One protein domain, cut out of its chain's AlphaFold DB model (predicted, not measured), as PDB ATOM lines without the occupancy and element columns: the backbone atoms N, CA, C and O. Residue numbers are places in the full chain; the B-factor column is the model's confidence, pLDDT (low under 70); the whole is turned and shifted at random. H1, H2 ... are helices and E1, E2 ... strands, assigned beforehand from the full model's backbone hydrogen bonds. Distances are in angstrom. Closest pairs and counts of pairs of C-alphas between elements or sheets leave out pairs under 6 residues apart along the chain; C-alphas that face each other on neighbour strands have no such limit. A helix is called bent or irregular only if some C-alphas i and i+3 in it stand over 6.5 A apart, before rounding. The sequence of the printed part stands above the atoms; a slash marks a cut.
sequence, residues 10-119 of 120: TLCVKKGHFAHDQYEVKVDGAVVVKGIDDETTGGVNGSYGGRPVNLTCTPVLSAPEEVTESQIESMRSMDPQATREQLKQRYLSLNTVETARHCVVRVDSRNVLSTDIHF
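Overview. This is residues 10 to 119 of the 120 residues of an uncharacterized protein of Burkholderia ubonensis (UniProt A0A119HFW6). Two antiparallel sheets stand face to face as a small sandwich at one end of a long shape, and the two longest strands, E5 and E6, run lengthwise from it toward a small head of two helices, H1 and H2, at the other end. The larger sheet, in the order E4 E5 E6 E7, is strongly twisted, and the smaller one, E1 E2 E3, covers part of it. The printed part has 110 residues, with seven named strands and two named helices in the order E1 E2 E3 E4 E5 H1 H2 E6 E7, and the class is mixed, helices and strands. The whole is loose, with a radius of gyration of the C-alphas of 19.1 A and spans of 60 by 24 by 21 A.

Along the chain. In the larger sheet, E5 is residues 51 to 62, 35.4 A long, from C-alpha 51 at (30.064, 28.561, 125.693) to C-alpha 62 at (15.779, 20.215, 156.972). E6 is residues 97 to 107, 30.6 A, E7 residues 110 to 118, 23.6 A, and E4 residues 44 to 48. In the smaller sheet, E1 is residues 10 to 14, beginning at C-alpha 10 at (24.628, 14.360, 132.372), E2 residues 22 to 27 and E3 residues 30 to 36. H1 is residues 69 to 77, 14.3 A, and H2 residues 84 to 95, 16.4 A. H1 is irregular, but only just: C-alphas 74 and 77 are 6.8 A apart.

Arrangement. E5 and E6 are antiparallel at 163 degrees, with N 60 and O 100 2.8 A apart, within hydrogen-bond range. The hairpin E6 and E7 has N 103 and O 115 at 2.8 A, and the hairpin E4 and E5 has N 46 and O 53 at 2.8 A. E1 E2 E3 is a meander, each strand the antiparallel neighbour of the one before, with N 12 and O 24 at 2.8 A and N 23 and O 35 at 2.8 A. In the sandwich, two sheets face to face, the parts that face each other are 8.9 A centre to centre, and the strands of the one sheet stand at 33 degrees to those of the other. The closest C-alphas of E3 and E4, those of Val 33 and Gly 46, are 4.8 A apart. H1 and H2 touch, about perpendicular at 89 degrees, the closest C-alphas being those of Ile 72 and Lys 88, 5.0 A apart. Neither helix is on a sheet. Every O i to N i+4 pair is within hydrogen-bond range in H2; in H1 2 of 5 are, beside 4 of 6 O i to N i+3 pairs.

Size, cuts and confidence. The outline is a rod; the two C-alphas farthest apart, those of Gly 49 and Pro 80, are 60.1 A apart. The printed part has no cut, and no link is long. Mean pLDDT of the printed part is 91.1, with residues 16 to 19 under 70.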
ATOM      1  N   THR A  10      24.609  15.257 131.215       92.81
ATOM      2  CA  THR A  10      24.628  14.360 132.372       92.81
ATOM      3  C   THR A  10      25.381  15.016 133.516       92.81
ATOM      4  O   THR A  10      26.509  15.471 133.333       92.81
ATOM      5  N   LEU A  11      24.777  15.023 134.703       92.25
ATOM      6  CA  LEU A  11      25.454  15.340 135.955       92.25
ATOM      7  C   LEU A  11      25.827  14.027 136.648       92.25
ATOM      8  O   LEU A  11      24.958  13.216 136.962       92.25
ATOM      9  N   CYS A  12      27.119  13.801 136.861       90.94
ATOM     10  CA  CYS A  12      27.633  12.677 137.633       90.94
ATOM     11  C   CYS A  12      28.145  13.180 138.982       90.94
ATOM     12  O   CYS A  12      28.828  14.202 139.048       90.94
ATOM     13  N   VAL A  13      27.854  12.427 140.038       88.25
ATOM     14  CA  VAL A  13      28.276  12.736 141.405       88.25
ATOM     15  C   VAL A  13      29.102  11.570 141.908       88.25
ATOM     16  O   VAL A  13      28.638  10.429 141.921       88.25
ATOM     17  N   LYS A  14      30.335  11.846 142.316       85.50
ATOM     18  CA  LYS A  14      31.152  10.895 143.055       85.50
ATOM     19  C   LYS A  14      31.060  11.265 144.533       85.50
ATOM     20  O   LYS A  14      31.682  12.238 144.956       85.50
ATOM     21  N   LYS A  15      30.263  10.485 145.274       72.50
ATOM     22  CA  LYS A  15      29.989  10.694 146.704       72.50
ATOM     23  C   LYS A  15      31.295  10.691 147.519       72.50
ATOM     24  O   LYS A  15      32.112   9.778 147.380       72.50
ATOM     25  N   GLY A  16      31.470  11.720 148.341       68.94
ATOM     26  CA  GLY A  16      32.510  11.910 149.350       68.94
ATOM     27  C   GLY A  16      31.874  12.169 150.726       68.94
ATOM     28  O   GLY A  16      30.889  11.526 151.077       68.94
ATOM     29  N   HIS A  17      32.437  13.093 151.518       68.12
ATOM     30  CA  HIS A  17      31.868  13.549 152.800       68.12
ATOM     31  C   HIS A  17      31.043  14.842 152.635       68.12
ATOM     32  O   HIS A  17      31.340  15.839 153.287       68.12
ATOM     33  N   PHE A  18      30.040  14.836 151.748       66.94
ATOM     34  CA  PHE A  18      29.119  15.950 151.441       66.94
ATOM     35  C   PHE A  18      29.807  17.212 150.899       66.94
ATOM     36  O   PHE A  18      29.766  17.475 149.702       66.94
ATOM     37  N   ALA A  19      30.537  17.942 151.745       69.44
ATOM     38  CA  ALA A  19      31.375  19.086 151.375       69.44
ATOM     39  C   ALA A  19      32.563  18.708 150.468       69.44
ATOM     40  O   ALA A  19      33.339  19.558 150.051       69.44
ATOM     41  N   HIS A  20      32.753  17.423 150.174       76.62
ATOM     42  CA  HIS A  20      33.837  16.940 149.318       76.62
ATOM     43  C   HIS A  20      33.331  16.059 148.176       76.62
ATOM     44  O   HIS A  20      34.118  15.334 147.561       76.62
ATOM     45  N   ASP A  21      32.026  16.100 147.902       82.94
ATOM     46  CA  ASP A  21      31.458  15.440 146.736       82.94
ATOM     47  C   ASP A  21      32.067  16.041 145.468       82.94
ATOM     48  O   ASP A  21      32.164  17.259 145.300       82.94
ATOM     49  N   GLN A  22      32.511  15.165 144.568       89.38
ATOM     50  CA  GLN A  22      33.060  15.587 143.290       89.38
ATOM     51  C   GLN A  22      31.984  15.486 142.217       89.38
ATOM     52  O   GLN A  22      31.468  14.404 141.925       89.38
ATOM     53  N   TYR A  23      31.706  16.612 141.580       91.81
ATOM     54  CA  TYR A  23      30.738  16.734 140.508       91.81
ATOM     55  C   TYR A  23      31.429  16.736 139.149       91.81
ATOM     56  O   TYR A  23      32.477  17.360 138.966       91.81
ATOM     57  N   GLU A  24      30.818  16.065 138.176       94.75
ATOM     58  CA  GLU A  24      31.191  16.132 136.765       94.75
ATOM     59  C   GLU A  24      29.956  16.451 135.920       94.75
ATOM     60  O   GLU A  24      28.971  15.717 135.952       94.75
ATOM     61  N   VAL A  25      30.025  17.508 135.112       94.69
ATOM     62  CA  VAL A  25      29.041  17.753 134.049       94.69
ATOM     63  C   VAL A  25      29.617  17.230 132.747       94.69
ATOM     64  O   VAL A  25      30.732  17.599 132.363       94.69
ATOM     65  N   LYS A  26      28.848  16.393 132.054       94.25
ATOM     66  CA  LYS A  26      29.186  15.859 130.738       94.25
ATOM     67  C   LYS A  26      28.211  16.374 129.691       94.25
ATOM     68  O   LYS A  26      27.004  16.346 129.922       94.25
ATOM     69  N   VAL A  27      28.740  16.797 128.549       91.06
ATOM     70  CA  VAL A  27      27.963  17.114 127.344       91.06
ATOM     71  C   VAL A  27      28.422  16.166 126.249       91.06
ATOM     72  O   VAL A  27      29.611  16.108 125.942       91.06
ATOM     73  N   ASP A  28      27.499  15.363 125.723       89.12
ATOM     74  CA  ASP A  28      27.778  14.309 124.737       89.12
ATOM     75  C   ASP A  28      28.897  13.352 125.181       89.12
ATOM     76  O   ASP A  28      29.762  12.939 124.412       89.12
ATOM     77  N   GLY A  29      28.899  13.021 126.477       87.81
ATOM     78  CA  GLY A  29      29.872  12.127 127.110       87.81
ATOM     79  C   GLY A  29      31.210  12.774 127.491       87.81
ATOM     80  O   GLY A  29      31.938  12.196 128.300       87.81
ATOM     81  N   ALA A  30      31.526  13.973 126.993       90.38
ATOM     82  CA  ALA A  30      32.754  14.689 127.331       90.38
ATOM     83  C   ALA A  30      32.589  15.505 128.621       90.38
ATOM     84  O   ALA A  30      31.618  16.243 128.762       90.38
ATOM     85  N   VAL A  31      33.539  15.400 129.556       94.06
ATOM     86  CA  VAL A  31      33.535  16.185 130.804       94.06
ATOM     87  C   VAL A  31      33.869  17.643 130.494       94.06
ATOM     88  O   VAL A  31      34.945  17.932 129.976       94.06
ATOM     89  N   VAL A  32      32.959  18.555 130.834       94.94
ATOM     90  CA  VAL A  32      33.094  20.003 130.579       94.94
ATOM     91  C   VAL A  32      33.229  20.820 131.860       94.94
ATOM     92  O   VAL A  32      33.768  21.922 131.827       94.94
ATOM     93  N   VAL A  33      32.770  20.273 132.987       94.62
ATOM     94  CA  VAL A  33      32.942  20.821 134.339       94.62
ATOM     95  C   VAL A  33      33.336  19.668 135.250       94.62
ATOM     96  O   VAL A  33      32.735  18.596 135.166       94.62
ATOM     97  N   LYS A  34      34.328  19.880 136.118       94.06
ATOM     98  CA  LYS A  34      34.735  18.922 137.148       94.06
ATOM     99  C   LYS A  34      35.264  19.651 138.375       94.06
ATOM    100  O   LYS A  34      36.191  20.444 138.245       94.06
ATOM    101  N   GLY A  35      34.721  19.359 139.551       90.75
ATOM    102  CA  GLY A  35      35.148  20.020 140.782       90.75
ATOM    103  C   GLY A  35      34.318  19.640 141.997       90.75
ATOM    104  O   GLY A  35      33.452  18.773 141.912       90.75
ATOM    105  N   ILE A  36      34.622  20.286 143.114       87.94
ATOM    106  CA  ILE A  36      33.842  20.244 144.353       87.94
ATOM    107  C   ILE A  36      33.065  21.556 144.416       87.94
ATOM    108  O   ILE A  36      33.627  22.596 144.068       87.94
ATOM    109  N   ASP A  37      31.795  21.475 144.807       80.62
ATOM    110  CA  ASP A  37      30.948  22.642 145.044       80.62
ATOM    111  C   ASP A  37      30.349  22.594 146.457       80.62
ATOM    112  O   ASP A  37      29.242  22.111 146.694       80.62
ATOM    113  N   ASP A  38      31.171  23.016 147.405       79.12
ATOM    114  CA  ASP A  38      30.893  23.163 148.826       79.12
ATOM    115  C   ASP A  38      30.634  24.631 149.209       79.12
ATOM    116  O   ASP A  38      30.620  25.525 148.374       79.12
ATOM    117  N   GLU A  39      30.441  24.916 150.496       71.50
ATOM    118  CA  GLU A  39      30.174  26.287 150.969       71.50
ATOM    119  C   GLU A  39      31.317  27.282 150.700       71.50
ATOM    120  O   GLU A  39      31.109  28.495 150.747       71.50
ATOM    121  N   THR A  40      32.528  26.790 150.425       76.19
ATOM    122  CA  THR A  40      33.699  27.622 150.122       76.19
ATOM    123  C   THR A  40      33.848  27.905 148.631       76.19
ATOM    124  O   THR A  40      34.612  28.789 148.234       76.19
ATOM    125  N   THR A  41      33.107  27.179 147.796       76.75
ATOM    126  CA  THR A  41      33.164  27.260 146.342       76.75
ATOM    127  C   THR A  41      31.854  27.855 145.817       76.75
ATOM    128  O   THR A  41      30.754  27.429 146.131       76.75
ATOM    129  N   GLY A  42      31.954  28.953 145.063       81.00
ATOM    130  CA  GLY A  42      30.792  29.684 144.535       81.00
ATOM    131  C   GLY A  42      30.247  29.098 143.230       81.00
ATOM    132  O   GLY A  42      29.818  29.859 142.359       81.00
ATOM    133  N   GLY A  43      30.343  27.783 143.039       89.38
ATOM    134  CA  GLY A  43      30.122  27.099 141.772       89.38
ATOM    135  C   GLY A  43      31.407  26.622 141.093       89.38
ATOM    136  O   GLY A  43      32.494  27.188 141.254       89.38
ATOM    137  N   VAL A  44      31.261  25.616 140.231       93.12
ATOM    138  CA  VAL A  44      32.338  25.077 139.390       93.12
ATOM    139  C   VAL A  44      32.126  25.520 137.949       93.12
ATOM    140  O   VAL A  44      31.062  25.313 137.361       93.12
ATOM    141  N   ASN A  45      33.155  26.124 137.360       94.31
ATOM    142  CA  ASN A  45      33.099  26.679 136.013       94.31
ATOM    143  C   ASN A  45      33.811  25.786 134.994       94.31
ATOM    144  O   ASN A  45      34.777  25.091 135.305       94.31
ATOM    145  N   GLY A  46      33.348  25.862 133.753       93.88
ATOM    146  CA  GLY A  46      33.924  25.190 132.601       93.88
ATOM    147  C   GLY A  46      33.423  25.797 131.296       93.88
ATOM    148  O   GLY A  46      32.829  26.878 131.273       93.88
ATOM    149  N   SER A  47      33.672  25.112 130.185       93.00
ATOM    150  CA  SER A  47      33.224  25.580 128.872       93.00
ATOM    151  C   SER A  47      32.992  24.425 127.907       93.00
ATOM    152  O   SER A  47      33.671  23.402 127.984       93.00
ATOM    153  N   TYR A  48      32.058  24.606 126.977       90.00
ATOM    154  CA  TYR A  48      31.766  23.651 125.912       90.00
ATOM    155  C   TYR A  48      31.532  24.395 124.599       90.00
ATOM    156  O   TYR A  48      30.634  25.230 124.506       90.00
ATOM    157  N   GLY A  49      32.360  24.139 123.583       88.12
ATOM    158  CA  GLY A  49      32.253  24.834 122.292       88.12
ATOM    159  C   GLY A  49      32.355  26.363 122.409       88.12
ATOM    160  O   GLY A  49      31.646  27.078 121.710       88.12
ATOM    161  N   GLY A  50      33.176  26.865 123.343       90.31
ATOM    162  CA  GLY A  50      33.322  28.300 123.630       90.31
ATOM    163  C   GLY A  50      32.205  28.910 124.485       90.31
ATOM    164  O   GLY A  50      32.284  30.084 124.835       90.31
ATOM    165  N   ARG A  51      31.186  28.126 124.855       91.44
ATOM    166  CA  ARG A  51      30.064  28.561 125.693       91.44
ATOM    167  C   ARG A  51      30.393  28.313 127.167       91.44
ATOM    168  O   ARG A  51      30.770  27.181 127.491       91.44
ATOM    169  N   PRO A  52      30.284  29.305 128.067       94.38
ATOM    170  CA  PRO A  52      30.489  29.094 129.496       94.38
ATOM    171  C   PRO A  52      29.474  28.101 130.065       94.38
ATOM    172  O   PRO A  52      28.270  28.200 129.806       94.38
ATOM    173  N   VAL A  53      29.976  27.170 130.875       95.12
ATOM    174  CA  VAL A  53      29.183  26.209 131.646       95.12
ATOM    175  C   VAL A  53      29.471  26.429 133.126       95.12
ATOM    176  O   VAL A  53      30.628  26.528 133.523       95.12
ATOM    177  N   ASN A  54      28.427  26.500 133.943       95.50
ATOM    178  CA  ASN A  54      28.536  26.655 135.389       95.50
ATOM    179  C   ASN A  54      27.663  25.607 136.085       95.50
ATOM    180  O   ASN A  54      26.521  25.387 135.682       95.50
ATOM    181  N   LEU A  55      28.210  24.969 137.111       95.31
ATOM    182  CA  LEU A  55      27.483  24.127 138.052       95.31
ATOM    183  C   LEU A  55      27.408  24.858 139.393       95.31
ATOM    184  O   LEU A  55      28.421  25.383 139.849       95.31
ATOM    185  N   THR A  56      26.235  24.860 140.018       94.38
ATOM    186  CA  THR A  56      26.052  25.281 141.414       94.38
ATOM    187  C   THR A  56      25.229  24.233 142.154       94.38
ATOM    188  O   THR A  56      24.231  23.789 141.601       94.38
ATOM    189  N   CYS A  57      25.591  23.891 143.383       90.81
ATOM    190  CA  CYS A  57      25.022  22.859 144.234       90.81
ATOM    191  C   CYS A  57      24.838  23.411 145.651       90.81
ATOM    192  O   CYS A  57      25.742  23.390 146.488       90.81
ATOM    193  N   THR A  58      23.640  23.914 145.939       90.69
ATOM    194  CA  THR A  58      23.341  24.542 147.232       90.69
ATOM    195  C   THR A  58      22.796  23.530 148.241       90.69
ATOM    196  O   THR A  58      22.016  22.660 147.838       90.69
ATOM    197  N   PRO A  59      23.142  23.641 149.538       89.62
ATOM    198  CA  PRO A  59      22.568  22.797 150.585       89.62
ATOM    199  C   PRO A  59      21.037  22.875 150.608       89.62
ATOM    200  O   PRO A  59      20.463  23.964 150.536       89.62
ATOM    201  N   VAL A  60      20.375  21.731 150.764       91.62
ATOM    202  CA  VAL A  60      18.955  21.630 151.121       91.62
ATOM    203  C   VAL A  60      18.893  21.238 152.588       91.62
ATOM    204  O   VAL A  60      19.273  20.127 152.961       91.62
ATOM    205  N   LEU A  61      18.447  22.175 153.421       92.12
ATOM    206  CA  LEU A  61      18.402  22.021 154.869       92.12
ATOM    207  C   LEU A  61      17.011  21.584 155.329       92.12
ATOM    208  O   LEU A  61      16.002  22.127 154.880       92.12
ATOM    209  N   SER A  62      16.979  20.648 156.269       93.94
ATOM    210  CA  SER A  62      15.779  20.215 156.972       93.94
ATOM    211  C   SER A  62      15.925  20.526 158.453       93.94
ATOM    212  O   SER A  62      16.875  20.083 159.099       93.94
ATOM    213  N   ALA A  63      14.993  21.315 158.981       94.88
ATOM    214  CA  ALA A  63      14.897  21.641 160.396       94.88
ATOM    215  C   ALA A  63      13.665  20.949 161.003       94.88
ATOM    216  O   ALA A  63      12.702  20.687 160.278       94.88
ATOM    217  N   PRO A  64      13.645  20.687 162.321       95.00
ATOM    218  CA  PRO A  64      12.450  20.180 162.988       95.00
ATOM    219  C   PRO A  64      11.241  21.099 162.745       95.00
ATOM    220  O   PRO A  64      11.314  22.297 163.023       95.00
ATOM    221  N   GLU A  65      10.133  20.541 162.248       93.94
ATOM    222  CA  GLU A  65       8.895  21.296 161.979       93.94
ATOM    223  C   GLU A  65       8.272  21.844 163.269       93.94
ATOM    224  O   GLU A  65       7.776  22.971 163.319       93.94
ATOM    225  N   GLU A  66       8.360  21.057 164.340       94.88
ATOM    226  CA  GLU A  66       7.874  21.408 165.665       94.88
ATOM    227  C   GLU A  66       8.992  21.274 166.698       94.88
ATOM    228  O   GLU A  66       9.846  20.388 166.629       94.88
ATOM    229  N   VAL A  67       8.971  22.170 167.687       96.88
ATOM    230  CA  VAL A  67       9.897  22.147 168.819       96.88
ATOM    231  C   VAL A  67       9.088  22.264 170.099       96.88
ATOM    232  O   VAL A  67       8.370  23.243 170.310       96.88
ATOM    233  N   THR A  68       9.221  21.261 170.955       97.94
ATOM    234  CA  THR A  68       8.549  21.170 172.254       97.94
ATOM    235  C   THR A  68       9.289  21.972 173.328       97.94
ATOM    236  O   THR A  68      10.492  22.214 173.224       97.94
ATOM    237  N   GLU A  69       8.605  22.352 174.412       97.62
ATOM    238  CA  GLU A  69       9.245  23.073 175.528       97.62
ATOM    239  C   GLU A  69      10.396  22.288 176.169       97.62
ATOM    240  O   GLU A  69      11.394  22.882 176.564       97.62
ATOM    241  N   SER A  70      10.301  20.956 176.242       97.50
ATOM    242  CA  SER A  70      11.377  20.129 176.798       97.50
ATOM    243  C   SER A  70      12.628  20.149 175.916       97.50
ATOM    244  O   SER A  70      13.742  20.199 176.436       97.50
ATOM    245  N   GLN A  71      12.461  20.173 174.590       97.75
ATOM    246  CA  GLN A  71      13.564  20.345 173.642       97.75
ATOM    247  C   GLN A  71      14.202  21.730 173.770       97.75
ATOM    248  O   GLN A  71      15.426  21.827 173.804       97.75
ATOM    249  N   ILE A  72      13.399  22.788 173.915       98.06
ATOM    250  CA  ILE A  72      13.919  24.140 174.157       98.06
ATOM    251  C   ILE A  72      14.719  24.163 175.461       98.06
ATOM    252  O   ILE A  72      15.881  24.556 175.454       98.06
ATOM    253  N   GLU A  73      14.141  23.690 176.564       97.38
ATOM    254  CA  GLU A  73      14.776  23.763 177.881       97.38
ATOM    255  C   GLU A  73      16.016  22.864 177.993       97.38
ATOM    256  O   GLU A  73      16.941  23.176 178.740       97.38
ATOM    257  N   SER A  74      16.123  21.809 177.176       96.81
ATOM    258  CA  SER A  74      17.350  21.002 177.094       96.81
ATOM    259  C   SER A  74      18.592  21.824 176.714       96.81
ATOM    260  O   SER A  74      19.706  21.487 177.119       96.81
ATOM    261  N   MET A  75      18.411  22.947 176.004       97.56
ATOM    262  CA  MET A  75      19.499  23.847 175.603       97.56
ATOM    263  C   MET A  75      19.957  24.787 176.729       97.56
ATOM    264  O   MET A  75      20.994  25.436 176.597       97.56
ATOM    265  N   ARG A  76      19.230  24.857 177.855       97.06
ATOM    266  CA  ARG A  76      19.509  25.763 178.983       97.06
ATOM    267  C   ARG A  76      20.897  25.577 179.572       97.06
ATOM    268  O   ARG A  76      21.533  26.551 179.961       97.06
ATOM    269  N   SER A  77      21.378  24.337 179.608       94.94
ATOM    270  CA  SER A  77      22.712  24.007 180.117       94.94
ATOM    271  C   SER A  77      23.836  24.636 179.283       94.94
ATOM    272  O   SER A  77      24.889  24.953 179.829       94.94
ATOM    273  N   MET A  78      23.604  24.862 177.986       92.81
ATOM    274  CA  MET A  78      24.562  25.497 177.078       92.81
ATOM    275  C   MET A  78      24.538  27.025 177.171       92.81
ATOM    276  O   MET A  78      25.530  27.669 176.835       92.81
ATOM    277  N   ASP A  79      23.409  27.606 177.587       93.94
ATOM    278  CA  ASP A  79      23.227  29.053 177.716       93.94
ATOM    279  C   ASP A  79      22.210  29.392 178.828       93.94
ATOM    280  O   ASP A  79      21.010  29.583 178.577       93.94
ATOM    281  N   PRO A  80      22.664  29.452 180.096       94.69
ATOM    282  CA  PRO A  80      21.775  29.615 181.244       94.69
ATOM    283  C   PRO A  80      20.994  30.933 181.257       94.69
ATOM    284  O   PRO A  80      19.957  31.011 181.907       94.69
ATOM    285  N   GLN A  81      21.485  31.961 180.559       96.62
ATOM    286  CA  GLN A  81      20.901  33.308 180.545       96.62
ATOM    287  C   GLN A  81      20.081  33.596 179.279       96.62
ATOM    288  O   GLN A  81      19.447  34.646 179.185       96.62
ATOM    289  N   ALA A  82      20.067  32.684 178.303       96.94
ATOM    290  CA  ALA A  82      19.313  32.867 177.071       96.94
ATOM    291  C   ALA A  82      17.799  32.980 177.316       96.94
ATOM    292  O   ALA A  82      17.199  32.287 178.135       96.94
ATOM    293  N   THR A  83      17.126  33.790 176.519       98.12
ATOM    294  CA  THR A  83      15.664  33.760 176.438       98.12
ATOM    295  C   THR A  83      15.175  32.429 175.854       98.12
ATOM    296  O   THR A  83      15.928  31.685 175.218       98.12
ATOM    297  N   ARG A  84      13.884  32.123 176.033       97.25
ATOM    298  CA  ARG A  84      13.251  30.943 175.421       97.25
ATOM    299  C   ARG A  84      13.451  30.907 173.899       97.25
ATOM    300  O   ARG A  84      13.793  29.863 173.358       97.25
ATOM    301  N   GLU A  85      13.288  32.041 173.217       97.81
ATOM    302  CA  GLU A  85      13.474  32.117 171.760       97.81
ATOM    303  C   GLU A  85      14.924  31.864 171.345       97.81
ATOM    304  O   GLU A  85      15.164  31.127 170.395       97.81
ATOM    305  N   GLN A  86      15.903  32.388 172.086       97.88
ATOM    306  CA  GLN A  86      17.315  32.096 171.819       97.88
ATOM    307  C   GLN A  86      17.638  30.607 171.993       97.88
ATOM    308  O   GLN A  86      18.368  30.043 171.180       97.88
ATOM    309  N   LEU A  87      17.061  29.948 173.002       98.12
ATOM    310  CA  LEU A  87      17.200  28.499 173.152       98.12
ATOM    311  C   LEU A  87      16.511  27.716 172.036       98.12
ATOM    312  O   LEU A  87      17.084  26.751 171.537       98.12
ATOM    313  N   LYS A  88      15.314  28.136 171.616       97.44
ATOM    314  CA  LYS A  88      14.605  27.518 170.491       97.44
ATOM    315  C   LYS A  88      15.425  27.626 169.207       97.44
ATOM    316  O   LYS A  88      15.590  26.627 168.517       97.44
ATOM    317  N   GLN A  89      15.972  28.805 168.911       96.50
ATOM    318  CA  GLN A  89      16.849  29.003 167.754       96.50
ATOM    319  C   GLN A  89      18.106  28.142 167.849       96.50
ATOM    320  O   GLN A  89      18.482  27.508 166.873       96.50
ATOM    321  N   ARG A  90      18.710  28.032 169.037       95.81
ATOM    322  CA  ARG A  90      19.859  27.147 169.258       95.81
ATOM    323  C   ARG A  90      19.507  25.678 169.011       95.81
ATOM    324  O   ARG A  90      20.263  24.994 168.330       95.81
ATOM    325  N   TYR A  91      18.359  25.212 169.510       96.94
ATOM    326  CA  TYR A  91      17.870  23.858 169.244       96.94
ATOM    327  C   TYR A  91      17.675  23.630 167.743       96.94
ATOM    328  O   TYR A  91      18.182  22.647 167.207       96.94
ATOM    329  N   LEU A  92      16.999  24.555 167.056       97.25
ATOM    330  CA  LEU A  92      16.796  24.487 165.610       97.25
ATOM    331  C   LEU A  92      18.129  24.440 164.863       97.25
ATOM    332  O   LEU A  92      18.315  23.543 164.055       97.25
ATOM    333  N   SER A  93      19.081  25.327 165.160       94.56
ATOM    334  CA  SER A  93      20.387  25.339 164.489       94.56
ATOM    335  C   SER A  93      21.175  24.045 164.691       94.56
ATOM    336  O   SER A  93      21.801  23.574 163.751       94.56
ATOM    337  N   LEU A  94      21.137  23.451 165.889       94.88
ATOM    338  CA  LEU A  94      21.848  22.200 166.182       94.88
ATOM    339  C   LEU A  94      21.183  20.959 165.576       94.88
ATOM    340  O   LEU A  94      21.851  19.947 165.394       94.88
ATOM    341  N   ASN A  95      19.880  21.025 165.297       95.38
ATOM    342  CA  ASN A  95      19.106  19.910 164.745       95.38
ATOM    343  C   ASN A  95      18.687  20.145 163.287       95.38
ATOM    344  O   ASN A  95      17.949  19.340 162.727       95.38
ATOM    345  N   THR A  96      19.142  21.238 162.673       94.69
ATOM    346  CA  THR A  96      19.016  21.449 161.234       94.69
ATOM    347  C   THR A  96      20.109  20.645 160.559       94.69
ATOM    348  O   THR A  96      21.289  20.814 160.865       94.69
ATOM    349  N   VAL A  97      19.717  19.768 159.647       91.62
ATOM    350  CA  VAL A  97      20.634  18.884 158.930       91.62
ATOM    351  C   VAL A  97      20.506  19.103 157.434       91.62
ATOM    352  O   VAL A  97      19.433  19.420 156.924       91.62
ATOM    353  N   GLU A  98      21.608  18.935 156.718       89.38
ATOM    354  CA  GLU A  98      21.586  18.920 155.264       89.38
ATOM    355  C   GLU A  98      21.089  17.554 154.773       89.38
ATOM    356  O   GLU A  98      21.641  16.520 155.142       89.38
ATOM    357  N   THR A  99      20.031  17.540 153.962       89.88
ATOM    358  CA  THR A  99      19.388  16.303 153.479       89.88
ATOM    359  C   THR A  99      19.617  16.037 151.994       89.88
ATOM    360  O   THR A  99      19.416  14.917 151.522       89.88
ATOM    361  N   ALA A 100      19.988  17.070 151.240       90.62
ATOM    362  CA  ALA A 100      20.293  16.981 149.818       90.62
ATOM    363  C   ALA A 100      21.124  18.189 149.362       90.62
ATOM    364  O   ALA A 100      21.243  19.184 150.076       90.62
ATOM    365  N   ARG A 101      21.623  18.131 148.125       90.25
ATOM    366  CA  ARG A 101      22.165  19.285 147.392       90.25
ATOM    367  C   ARG A 101      21.311  19.565 146.165       90.25
ATOM    368  O   ARG A 101      21.141  18.686 145.321       90.25
ATOM    369  N   HIS A 102      20.817  20.792 146.047       93.19
ATOM    370  CA  HIS A 102      20.116  21.256 144.858       93.19
ATOM    371  C   HIS A 102      21.132  21.728 143.823       93.19
ATOM    372  O   HIS A 102      21.731  22.796 143.976       93.19
ATOM    373  N   CYS A 103      21.336  20.932 142.775       92.88
ATOM    374  CA  CYS A 103      22.310  21.211 141.734       92.88
ATOM    375  C   CYS A 103      21.660  21.752 140.458       92.88
ATOM    376  O   CYS A 103      20.751  21.147 139.882       92.88
ATOM    377  N   VAL A 104      22.197  22.868 139.971       95.69
ATOM    378  CA  VAL A 104      21.788  23.555 138.747       95.69
ATOM    379  C   VAL A 104      22.976  23.661 137.803       95.69
ATOM    380  O   VAL A 104      24.024  24.196 138.165       95.69
ATOM    381  N   VAL A 105      22.791  23.206 136.564       95.62
ATOM    382  CA  VAL A 105      23.752  23.415 135.474       95.62
ATOM    383  C   VAL A 105      23.243  24.523 134.568       95.62
ATOM    384  O   VAL A 105      22.098  24.490 134.103       95.62
ATOM    385  N   ARG A 106      24.112  25.493 134.283       95.31
ATOM    386  CA  ARG A 106      23.849  26.617 133.385       95.31
ATOM    387  C   ARG A 106      24.794  26.599 132.198       95.31
ATOM    388  O   ARG A 106      25.993  26.417 132.378       95.31
ATOM    389  N   VAL A 107      24.260  26.852 131.007       92.69
ATOM    390  CA  VAL A 107      25.036  27.091 129.778       92.69
ATOM    391  C   VAL A 107      24.606  28.441 129.216       92.69
ATOM    392  O   VAL A 107      23.409  28.662 129.038       92.69
ATOM    393  N   ASP A 108      25.547  29.358 128.976       91.50
ATOM    394  CA  ASP A 108      25.254  30.764 128.625       91.50
ATOM    395  C   ASP A 108      24.212  31.407 129.559       91.50
ATOM    396  O   ASP A 108      23.237  32.021 129.119       91.50
ATOM    397  N   SER A 109      24.368  31.182 130.867       88.38
ATOM    398  CA  SER A 109      23.452  31.673 131.909       88.38
ATOM    399  C   SER A 109      22.017  31.124 131.849       88.38
ATOM    400  O   SER A 109      21.168  31.568 132.619       88.38
ATOM    401  N   ARG A 110      21.723  30.134 130.996       91.88
ATOM    402  CA  ARG A 110      20.424  29.442 130.962       91.88
ATOM    403  C   ARG A 110      20.493  28.146 131.751       91.88
ATOM    404  O   ARG A 110      21.380  27.336 131.497       91.88
ATOM    405  N   ASN A 111      19.539  27.929 132.652       93.38
ATOM    406  CA  ASN A 111      19.395  26.653 133.353       93.38
ATOM    407  C   ASN A 111      19.032  25.560 132.338       93.38
ATOM    408  O   ASN A 111      18.034  25.681 131.627       93.38
ATOM    409  N   VAL A 112      19.843  24.509 132.273       93.25
ATOM    410  CA  VAL A 112      19.634  23.358 131.377       93.25
ATOM    411  C   VAL A 112      19.397  22.058 132.142       93.25
ATOM    412  O   VAL A 112      18.845  21.117 131.584       93.25
ATOM    413  N   LEU A 113      19.777  22.015 133.421       93.75
ATOM    414  CA  LEU A 113      19.476  20.931 134.351       93.75
ATOM    415  C   LEU A 113      19.294  21.509 135.755       93.75
ATOM    416  O   LEU A 113      19.994  22.449 136.131       93.75
ATOM    417  N   SER A 114      18.352  20.938 136.500       95.19
ATOM    418  CA  SER A 114      18.038  21.281 137.886       95.19
ATOM    419  C   SER A 114      17.576  20.006 138.584       95.19
ATOM    420  O   SER A 114      16.603  19.401 138.138       95.19
ATOM    421  N   THR A 115      18.277  19.567 139.628       93.62
ATOM    422  CA  THR A 115      17.947  18.323 140.339       93.62
ATOM    423  C   THR A 115      18.427  18.363 141.780       93.62
ATOM    424  O   THR A 115      19.469  18.951 142.065       93.62
ATOM    425  N   ASP A 116      17.715  17.664 142.656       92.06
ATOM    426  CA  ASP A 116      18.179  17.393 144.012       92.06
ATOM    427  C   ASP A 116      18.967  16.083 144.029       92.06
ATOM    428  O   ASP A 116      18.551  15.074 143.452       92.06
ATOM    429  N   ILE A 117      20.131  16.104 144.671       88.81
ATOM    430  CA  ILE A 117      20.932  14.917 144.960       88.81
ATOM    431  C   ILE A 117      20.768  14.630 146.441       88.81
ATOM    432  O   ILE A 117      21.329  15.331 147.282       88.81
ATOM    433  N   HIS A 118      19.965  13.614 146.743       86.69
ATOM    434  CA  HIS A 118      19.710  13.181 148.109       86.69
ATOM    435  C   HIS A 118      20.863  12.342 148.650       86.69
ATOM    436  O   HIS A 118      21.479  11.545 147.933       86.69
ATOM    437  N   PHE A 119      21.125  12.521 149.937       77.12
ATOM    438  CA  PHE A 119      22.050  11.687 150.685       77.12
ATOM    439  C   PHE A 119      21.358  10.377 151.085       77.12
ATOM    440  O   PHE A 119      20.166  10.379 151.390       77.12
TER     441      PHE A 119